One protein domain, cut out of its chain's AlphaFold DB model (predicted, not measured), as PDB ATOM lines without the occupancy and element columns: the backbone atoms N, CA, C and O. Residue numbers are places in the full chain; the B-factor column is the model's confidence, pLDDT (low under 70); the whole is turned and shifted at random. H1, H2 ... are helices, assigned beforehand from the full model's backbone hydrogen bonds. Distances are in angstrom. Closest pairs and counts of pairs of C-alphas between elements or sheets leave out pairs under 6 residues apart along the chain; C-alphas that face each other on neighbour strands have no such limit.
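What this domain is: This is residues 2 to 76 of the 93 residues of the protein "Uroporphyrinogen_deCOase domain-containing protein" of Bacteroidetes bacterium (UniProt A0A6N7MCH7). H3 and H4 pack side by side, with short H2 against their starts and H1 off at the far end, near the end of H3. Two long loop stretches, residues 10 to 23 and 45 to 62, run beside them, joined by a short parallel pairing of residues 15 to 16 with 49 to 50. The 75 printed residues, with four named helices, H1 to H4, and no named strand, are all helix in class, compact with a radius of gyration of the C-alphas of 12.5 A, and span 35 by 22 by 16 A.

Where its parts are: H1, residues 2 to 9, begins at C-alpha 2 (178.247, 133.527, 194.883). H2 is residues 24 to 27. H3, residues 30 to 44, is 21.3 A long. H4, residues 63 to 74, is 16.3 A long and ends at C-alpha 74 (196.703, 141.358, 206.336).

How they stand to each other: H1 is close to but not clearly touching H3, the closest C-alphas, of Pro 3 and Leu 43, 7.6 A apart. H3 and H4 touch at a shallow tilt of 32 degrees, the same way; their closest C-alphas, of Val 30 and Asn 65, are 5.2 A apart. H2 touches residues 32 to 36 of H3 alone, the closest C-alphas being Thr 24 and Val 33, 6.0 A. Every O i to N i+4 pair is within hydrogen-bond range in H1, H3 and H4; H2 is too short for one.

The domain as a whole: The printed part has no cut; links H1 to H2 and H3 to H4 are long. Residues 2 to 3 have pLDDT under 70.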
ATOM      1  N   ILE A   2     178.100 133.190 193.444       57.97
ATOM      2  CA  ILE A   2     178.247 133.527 194.883       57.97
ATOM      3  C   ILE A   2     177.582 134.854 195.340       57.97
ATOM      4  O   ILE A   2     176.973 134.850 196.412       57.97
ATOM      5  N   PRO A   3     177.596 135.968 194.569       61.16
ATOM      6  CA  PRO A   3     177.075 137.257 195.056       61.16
ATOM      7  C   PRO A   3     175.599 137.212 195.475       61.16
ATOM      8  O   PRO A   3     175.204 137.834 196.458       61.16
ATOM      9  N   ASN A   4     174.799 136.415 194.763       71.31
ATOM     10  CA  ASN A   4     173.368 136.277 195.020       71.31
ATOM     11  C   ASN A   4     173.078 135.499 196.319       71.31
ATOM     12  O   ASN A   4     172.139 135.811 197.046       71.31
ATOM     13  N   PHE A   5     173.905 134.500 196.649       84.12
ATOM     14  CA  PHE A   5     173.740 133.716 197.875       84.12
ATOM     15  C   PHE A   5     174.184 134.487 199.113       84.12
ATOM     16  O   PHE A   5     173.478 134.471 200.122       84.12
ATOM     17  N   LEU A   6     175.300 135.210 199.023       88.06
ATOM     18  CA  LEU A   6     175.775 136.044 200.123       88.06
ATOM     19  C   LEU A   6     174.733 137.081 200.534       88.06
ATOM     20  O   LEU A   6     174.429 137.192 201.716       88.06
ATOM     21  N   GLN A   7     174.139 137.792 199.572       87.19
ATOM     22  CA  GLN A   7     173.080 138.757 199.875       87.19
ATOM     23  C   GLN A   7     171.838 138.081 200.464       87.19
ATOM     24  O   GLN A   7     171.304 138.551 201.466       87.19
ATOM     25  N   LYS A   8     171.403 136.952 199.890       92.12
ATOM     26  CA  LYS A   8     170.192 136.242 200.325       92.12
ATOM     27  C   LYS A   8     170.285 135.671 201.747       92.12
ATOM     28  O   LYS A   8     169.269 135.609 202.435       92.12
ATOM     29  N   TYR A   9     171.468 135.230 202.178       93.12
ATOM     30  CA  TYR A   9     171.657 134.516 203.450       93.12
ATOM     31  C   TYR A   9     172.467 135.290 204.500       93.12
ATOM     32  O   TYR A   9     172.772 134.743 205.566       93.12
ATOM     33  N   ARG A  10     172.791 136.562 204.243       92.00
ATOM     34  CA  ARG A  10     173.505 137.422 205.195       92.00
ATOM     35  C   ARG A  10     172.776 137.501 206.540       92.00
ATOM     36  O   ARG A  10     171.549 137.540 206.597       92.00
ATOM     37  N   GLY A  11     173.547 137.488 207.625       93.00
ATOM     38  CA  GLY A  11     173.041 137.477 209.002       93.00
ATOM     39  C   GLY A  11     172.460 136.135 209.465       93.00
ATOM     40  O   GLY A  11     172.115 136.009 210.635       93.00
ATOM     41  N   ARG A  12     172.360 135.130 208.580       96.00
ATOM     42  CA  ARG A  12     171.885 133.773 208.912       96.00
ATOM     43  C   ARG A  12     172.966 132.719 208.721       96.00
ATOM     44  O   ARG A  12     173.069 131.802 209.523       96.00
ATOM     45  N   LEU A  13     173.754 132.858 207.655       94.69
ATOM     46  CA  LEU A  13     174.889 131.997 207.344       94.69
ATOM     47  C   LEU A  13     176.162 132.831 207.192       94.69
ATOM     48  O   LEU A  13     176.112 134.021 206.866       94.69
ATOM     49  N   ALA A  14     177.299 132.178 207.409       93.88
ATOM     50  CA  ALA A  14     178.602 132.659 206.982       93.88
ATOM     51  C   ALA A  14     179.104 131.757 205.850       93.88
ATOM     52  O   ALA A  14     179.011 130.534 205.943       93.88
ATOM     53  N   PHE A  15     179.616 132.359 204.782       94.19
ATOM     54  CA  PHE A  15     180.254 131.631 203.688       94.19
ATOM     55  C   PHE A  15     181.759 131.586 203.934       94.19
ATOM     56  O   PHE A  15     182.336 132.579 204.362       94.19
ATOM     57  N   TYR A  16     182.385 130.448 203.660       94.56
ATOM     58  CA  TYR A  16     183.805 130.208 203.898       94.56
ATOM     59  C   TYR A  16     184.484 129.765 202.598       94.56
ATOM     60  O   TYR A  16     183.900 128.987 201.843       94.56
ATOM     61  N   GLY A  17     185.692 130.266 202.335       94.50
ATOM     62  CA  GLY A  17     186.443 130.006 201.100       94.50
ATOM     63  C   GLY A  17     186.513 131.238 200.203       94.50
ATOM     64  O   GLY A  17     186.164 132.332 200.633       94.50
ATOM     65  N   GLY A  18     186.956 131.092 198.953       93.81
ATOM     66  CA  GLY A  18     187.015 132.212 198.009       93.81
ATOM     67  C   GLY A  18     188.066 132.051 196.928       93.81
ATOM     68  O   GLY A  18     187.726 131.959 195.752       93.81
ATOM     69  N   LEU A  19     189.339 132.010 197.320       95.19
ATOM     70  CA  LEU A  19     190.435 132.056 196.357       95.19
ATOM     71  C   LEU A  19     190.616 130.693 195.675       95.19
ATOM     72  O   LEU A  19     190.772 129.673 196.348       95.19
ATOM     73  N   SER A  20     190.566 130.667 194.341       92.94
ATOM     74  CA  SER A  20     190.580 129.418 193.569       92.94
ATOM     75  C   SER A  20     191.920 128.691 193.683       92.94
ATOM     76  O   SER A  20     192.943 129.198 193.226       92.94
ATOM     77  N   THR A  21     191.893 127.469 194.217       91.25
ATOM     78  CA  THR A  21     193.049 126.558 194.290       91.25
ATOM     79  C   THR A  21     193.289 125.777 193.000       91.25
ATOM     80  O   THR A  21     194.268 125.058 192.911       91.25
ATOM     81  N   GLN A  22     192.419 125.914 191.996       91.25
ATOM     82  CA  GLN A  22     192.539 125.227 190.702       91.25
ATOM     83  C   GLN A  22     192.887 126.180 189.552       91.25
ATOM     84  O   GLN A  22     193.131 125.737 188.434       91.25
ATOM     85  N   CYS A  23     192.870 127.493 189.803       92.88
ATOM     86  CA  CYS A  23     193.148 128.513 188.791       92.88
ATOM     87  C   CYS A  23     194.098 129.583 189.337       92.88
ATOM     88  O   CYS A  23     195.291 129.544 189.062       92.88
ATOM     89  N   THR A  24     193.578 130.531 190.119       96.00
ATOM     90  CA  THR A  24     194.305 131.754 190.491       96.00
ATOM     91  C   THR A  24     195.522 131.474 191.359       96.00
ATOM     92  O   THR A  24     196.585 132.029 191.115       96.00
ATOM     93  N   LEU A  25     195.377 130.613 192.364       94.62
ATOM     94  CA  LEU A  25     196.436 130.341 193.327       94.62
ATOM     95  C   LEU A  25     197.624 129.562 192.709       94.62
ATOM     96  O   LEU A  25     198.751 130.030 192.868       94.62
ATOM     97  N   PRO A  26     197.422 128.443 191.978       95.31
ATOM     98  CA  PRO A  26     198.533 127.707 191.359       95.31
ATOM     99  C   PRO A  26     199.070 128.327 190.058       95.31
ATOM    100  O   PRO A  26     200.263 128.215 189.793       95.31
ATOM    101  N   TYR A  27     198.225 128.972 189.240       95.88
ATOM    102  CA  TYR A  27     198.591 129.353 187.862       95.88
ATOM    103  C   TYR A  27     198.527 130.857 187.573       95.88
ATOM    104  O   TYR A  27     198.945 131.289 186.499       95.88
ATOM    105  N   GLY A  28     197.979 131.658 188.488       96.81
ATOM    106  CA  GLY A  28     197.929 133.110 188.344       96.81
ATOM    107  C   GLY A  28     199.275 133.772 188.627       96.81
ATOM    108  O   GLY A  28     200.144 133.211 189.298       96.81
ATOM    109  N   THR A  29     199.430 135.001 188.149       98.31
ATOM    110  CA  THR A  29     200.519 135.872 188.597       98.31
ATOM    111  C   THR A  29     200.268 136.355 190.029       98.31
ATOM    112  O   THR A  29     199.130 136.391 190.503       98.31
ATOM    113  N   VAL A  30     201.323 136.818 190.704       98.38
ATOM    114  CA  VAL A  30     201.220 137.483 192.017       98.38
ATOM    115  C   VAL A  30     200.159 138.589 192.015       98.38
ATOM    116  O   VAL A  30     199.394 138.717 192.970       98.38
ATOM    117  N   GLU A  31     200.078 139.380 190.943       98.50
ATOM    118  CA  GLU A  31     199.095 140.460 190.848       98.50
ATOM    119  C   GLU A  31     197.671 139.929 190.629       98.50
ATOM    120  O   GLU A  31     196.736 140.464 191.224       98.50
ATOM    121  N   ASP A  32     197.488 138.836 189.877       98.38
ATOM    122  CA  ASP A  32     196.178 138.177 189.752       98.38
ATOM    123  C   ASP A  32     195.664 137.717 191.121       98.38
ATOM    124  O   ASP A  32     194.492 137.919 191.457       98.38
ATOM    125  N   VAL A  33     196.554 137.153 191.945       98.44
ATOM    126  CA  VAL A  33     196.234 136.739 193.315       98.44
ATOM    127  C   VAL A  33     195.836 137.939 194.170       98.44
ATOM    128  O   VAL A  33     194.804 137.883 194.843       98.44
ATOM    129  N   ARG A  34     196.590 139.045 194.126       98.44
ATOM    130  CA  ARG A  34     196.248 140.275 194.868       98.44
ATOM    131  C   ARG A  34     194.898 140.832 194.445       98.44
ATOM    132  O   ARG A  34     194.061 141.139 195.293       98.44
ATOM    133  N   GLN A  35     194.656 140.934 193.143       98.31
ATOM    134  CA  GLN A  35     193.402 141.464 192.615       98.31
ATOM    135  C   GLN A  35     192.206 140.608 193.015       98.31
ATOM    136  O   GLN A  35     191.187 141.154 193.441       98.31
ATOM    137  N   GLU A  36     192.312 139.286 192.905       98.00
ATOM    138  CA  GLU A  36     191.227 138.394 193.304       98.00
ATOM    139  C   GLU A  36     190.992 138.448 194.814       98.00
ATOM    140  O   GLU A  36     189.851 138.563 195.261       98.00
ATOM    141  N   THR A  37     192.063 138.499 195.604       97.81
ATOM    142  CA  THR A  37     191.981 138.669 197.059       97.81
ATOM    143  C   THR A  37     191.248 139.957 197.435       97.81
ATOM    144  O   THR A  37     190.301 139.908 198.220       97.81
ATOM    145  N   ARG A  38     191.586 141.097 196.814       97.56
ATOM    146  CA  ARG A  38     190.878 142.375 197.027       97.56
ATOM    147  C   ARG A  38     189.392 142.287 196.691       97.56
ATOM    148  O   ARG A  38     188.564 142.788 197.453       97.56
ATOM    149  N   LYS A  39     189.030 141.637 195.581       96.69
ATOM    150  CA  LYS A  39     187.617 141.441 195.203       96.69
ATOM    151  C   LYS A  39     186.867 140.616 196.247       96.69
ATOM    152  O   LYS A  39     185.735 140.959 196.588       96.69
ATOM    153  N   LEU A  40     187.481 139.553 196.764       95.94
ATOM    154  CA  LEU A  40     186.878 138.696 197.787       95.94
ATOM    155  C   LEU A  40     186.741 139.424 199.136       95.94
ATOM    156  O   LEU A  40     185.703 139.301 199.786       95.94
ATOM    157  N   ILE A  41     187.723 140.241 199.528       95.94
ATOM    158  CA  ILE A  41     187.626 141.113 200.713       95.94
ATOM    159  C   ILE A  41     186.448 142.084 200.564       95.94
ATOM    160  O   ILE A  41     185.587 142.146 201.441       95.94
ATOM    161  N   ALA A  42     186.346 142.775 199.424       94.81
ATOM    162  CA  ALA A  42     185.241 143.697 199.150       94.81
ATOM    163  C   ALA A  42     183.873 142.990 199.176       94.81
ATOM    164  O   ALA A  42     182.894 143.511 199.711       94.81
ATOM    165  N   LEU A  43     183.797 141.758 198.665       93.25
ATOM    166  CA  LEU A  43     182.586 140.935 198.729       93.25
ATOM    167  C   LEU A  43     182.149 140.661 200.185       93.25
ATOM    168  O   LEU A  43     180.948 140.635 200.486       93.25
ATOM    169  N   GLY A  44     183.121 140.499 201.084       92.62
ATOM    170  CA  GLY A  44     182.939 140.260 202.514       92.62
ATOM    171  C   GLY A  44     182.785 141.495 203.395       92.62
ATOM    172  O   GLY A  44     182.500 141.329 204.579       92.62
ATOM    173  N   GLN A  45     182.914 142.712 202.855       92.38
ATOM    174  CA  GLN A  45     182.994 143.957 203.646       92.38
ATOM    175  C   GLN A  45     181.809 144.177 204.606       92.38
ATOM    176  O   GLN A  45     181.908 144.886 205.597       92.38
ATOM    177  N   ASN A  46     180.667 143.559 204.303       91.94
ATOM    178  CA  ASN A  46     179.427 143.680 205.065       91.94
ATOM    179  C   ASN A  46     179.155 142.446 205.958       91.94
ATOM    180  O   ASN A  46     178.004 142.177 206.309       91.94
ATOM    181  N   GLY A  47     180.184 141.654 206.268       91.75
ATOM    182  CA  GLY A  47     180.096 140.454 207.100       91.75
ATOM    183  C   GLY A  47     179.479 139.232 206.406       91.75
ATOM    184  O   GLY A  47     179.189 139.234 205.205       91.75
ATOM    185  N   SER A  48     179.269 138.163 207.188       94.00
ATOM    186  CA  SER A  48     178.790 136.843 206.722       94.00
ATOM    187  C   SER A  48     179.701 136.152 205.696       94.00
ATOM    188  O   SER A  48     179.247 135.305 204.925       94.00
ATOM    189  N   TYR A  49     180.993 136.475 205.706       95.44
ATOM    190  CA  TYR A  49     181.990 135.880 204.828       95.44
ATOM    191  C   TYR A  49     183.328 135.729 205.554       95.44
ATOM    192  O   TYR A  49     183.766 136.649 206.240       95.44
ATOM    193  N   ILE A  50     183.956 134.568 205.407       95.56
ATOM    194  CA  ILE A  50     185.271 134.233 205.948       95.56
ATOM    195  C   ILE A  50     186.169 133.909 204.755       95.56
ATOM    196  O   ILE A  50     186.030 132.859 204.123       95.56
ATOM    197  N   LEU A  51     187.080 134.832 204.452       96.00
ATOM    198  CA  LEU A  51     188.043 134.679 203.371       96.00
ATOM    199  C   LEU A  51     188.984 133.502 203.654       96.00
ATOM    200  O   LEU A  51     189.590 133.420 204.719       96.00
ATOM    201  N   SER A  52     189.113 132.607 202.680       96.44
ATOM    202  CA  SER A  52     190.060 131.490 202.691       96.44
ATOM    203  C   SER A  52     190.327 131.032 201.256       96.44
ATOM    204  O   SER A  52     189.632 131.445 200.320       96.44
ATOM    205  N   SER A  53     191.301 130.141 201.069       94.56
ATOM    206  CA  SER A  53     191.364 129.314 199.865       94.56
ATOM    207  C   SER A  53     190.079 128.486 199.719       94.56
ATOM    208  O   SER A  53     189.427 128.142 200.710       94.56
ATOM    209  N   ALA A  54     189.682 128.185 198.482       91.62
ATOM    210  CA  ALA A  54     188.471 127.419 198.182       91.62
ATOM    211  C   ALA A  54     188.539 125.963 198.678       91.62
ATOM    212  O   ALA A  54     187.508 125.357 198.960       91.62
ATOM    213  N   HIS A  55     189.748 125.417 198.797       91.69
ATOM    214  CA  HIS A  55     190.032 124.112 199.381       91.69
ATOM    215  C   HIS A  55     191.425 124.133 200.035       91.69
ATOM    216  O   HIS A  55     192.070 125.184 200.092       91.69
ATOM    217  N   ALA A  56     191.895 122.986 200.530       90.50
ATOM    218  CA  ALA A  56     193.284 122.815 200.946       90.50
ATOM    219  C   ALA A  56     194.252 123.255 199.832       90.50
ATOM    220  O   ALA A  56     194.013 122.995 198.654       90.50
ATOM    221  N   VAL A  57     195.319 123.946 200.233       88.50
ATOM    222  CA  VAL A  57     196.402 124.372 199.345       88.50
ATOM    223  C   VAL A  57     197.355 123.193 199.167       88.50
ATOM    224  O   VAL A  57     197.842 122.643 200.155       88.50
ATOM    225  N   GLU A  58     197.586 122.800 197.920       87.19
ATOM    226  CA  GLU A  58     198.484 121.703 197.557       87.19
ATOM    227  C   GLU A  58     199.914 122.216 197.302       87.19
ATOM    228  O   GLU A  58     200.179 123.419 197.286       87.19
ATOM    229  N   GLY A  59     200.876 121.293 197.194       86.56
ATOM    230  CA  GLY A  59     202.307 121.622 197.120       86.56
ATOM    231  C   GLY A  59     202.771 122.239 195.796       86.56
ATOM    232  O   GLY A  59     203.936 122.607 195.676       86.56
ATOM    233  N   ASP A  60     201.888 122.328 194.808       87.00
ATOM    234  CA  ASP A  60     202.107 122.932 193.493       87.00
ATOM    235  C   ASP A  60     201.891 124.453 193.486       87.00
ATOM    236  O   ASP A  60     202.216 125.116 192.502       87.00
ATOM    237  N   VAL A  61     201.384 125.025 194.580       94.38
ATOM    238  CA  VAL A  61     201.160 126.466 194.689       94.38
ATOM    239  C   VAL A  61     202.480 127.208 194.941       94.38
ATOM    240  O   VAL A  61     203.137 126.955 195.958       94.38
ATOM    241  N   PRO A  62     202.857 128.180 194.084       96.38
ATOM    242  CA  PRO A  62     204.048 128.994 194.298       96.38
ATOM    243  C   PRO A  62     203.994 129.769 195.623       96.38
ATOM    244  O   PRO A  62     202.959 130.329 196.002       96.38
ATOM    245  N   LEU A  63     205.128 129.842 196.326       96.00
ATOM    246  CA  LEU A  63     205.223 130.515 197.625       96.00
ATOM    247  C   LEU A  63     204.848 131.997 197.518       96.00
ATOM    248  O   LEU A  63     204.146 132.523 198.378       96.00
ATOM    249  N   GLU A  64     205.288 132.667 196.461       97.56
ATOM    250  CA  GLU A  64     204.994 134.068 196.179       97.56
ATOM    251  C   GLU A  64     203.494 134.335 196.039       97.56
ATOM    252  O   GLU A  64     203.018 135.363 196.513       97.56
ATOM    253  N   ASN A  65     202.735 133.389 195.481       98.00
ATOM    254  CA  ASN A  65     201.284 133.496 195.371       98.00
ATOM    255  C   ASN A  65     200.627 133.342 196.748       98.00
ATOM    256  O   ASN A  65     199.732 134.112 197.097       98.00
ATOM    257  N   MET A  66     201.112 132.413 197.577       96.56
ATOM    258  CA  MET A  66     200.640 132.281 198.962       96.56
ATOM    259  C   MET A  66     200.939 133.522 199.803       96.56
ATOM    260  O   MET A  66     200.060 134.000 200.520       96.56
ATOM    261  N   LEU A  67     202.152 134.067 199.705       97.06
ATOM    262  CA  LEU A  67     202.530 135.293 200.406       97.06
ATOM    263  C   LEU A  67     201.711 136.481 199.909       97.06
ATOM    264  O   LEU A  67     201.209 137.242 200.725       97.06
ATOM    265  N   ALA A  68     201.485 136.602 198.598       98.06
ATOM    266  CA  ALA A  68     200.643 137.653 198.039       98.06
ATOM    267  C   ALA A  68     199.211 137.605 198.584       98.06
ATOM    268  O   ALA A  68     198.669 138.645 198.952       98.06
ATOM    269  N   PHE A  69     198.622 136.409 198.685       97.44
ATOM    270  CA  PHE A  69     197.299 136.220 199.282       97.44
ATOM    271  C   PHE A  69     197.271 136.640 200.759       97.44
ATOM    272  O   PHE A  69     196.392 137.401 201.169       97.44
ATOM    273  N   ILE A  70     198.241 136.170 201.549       95.81
ATOM    274  CA  ILE A  70     198.340 136.478 202.981       95.81
ATOM    275  C   ILE A  70     198.566 137.977 203.186       95.81
ATOM    276  O   ILE A  70     197.799 138.607 203.906       95.81
ATOM    277  N   ASP A  71     199.566 138.563 202.532       96.31
ATOM    278  CA  ASP A  71     199.921 139.976 202.671       96.31
ATOM    279  C   ASP A  71     198.746 140.890 202.324       96.31
ATOM    280  O   ASP A  71     198.486 141.861 203.034       96.31
ATOM    281  N   GLU A  72     198.006 140.581 201.255       96.56
ATOM    282  CA  GLU A  72     196.836 141.368 200.862       96.56
ATOM    283  C   GLU A  72     195.711 141.257 201.904       96.56
ATOM    284  O   GLU A  72     195.106 142.265 202.267       96.56
ATOM    285  N   ALA A  73     195.472 140.062 202.457       95.12
ATOM    286  CA  ALA A  73     194.501 139.865 203.534       95.12
ATOM    287  C   ALA A  73     194.905 140.574 204.838       95.12
ATOM    288  O   ALA A  73     194.043 141.102 205.538       95.12
ATOM    289  N   LEU A  74     196.197 140.622 205.170       94.06
ATOM    290  CA  LEU A  74     196.703 141.358 206.336       94.06
ATOM    291  C   LEU A  74     196.706 142.880 206.108       94.06
ATOM    292  O   LEU A  74     196.693 143.640 207.070       94.06
ATOM    293  N   SER A  75     196.713 143.338 204.856       93.44
ATOM    294  CA  SER A  75     196.700 144.767 204.512       93.44
ATOM    295  C   SER A  75     195.289 145.361 204.418       93.44
ATOM    296  O   SER A  75     195.145 146.552 204.140       93.44
ATOM    297  N   GLN A  76     194.242 144.555 204.624       92.00
ATOM    298  CA  GLN A  76     192.857 145.010 204.524       92.00
ATOM    299  C   GLN A  76     192.506 146.066 205.586       92.00
ATOM    300  O   GLN A  76     193.015 146.057 206.711       92.00
TER     301      GLN A  76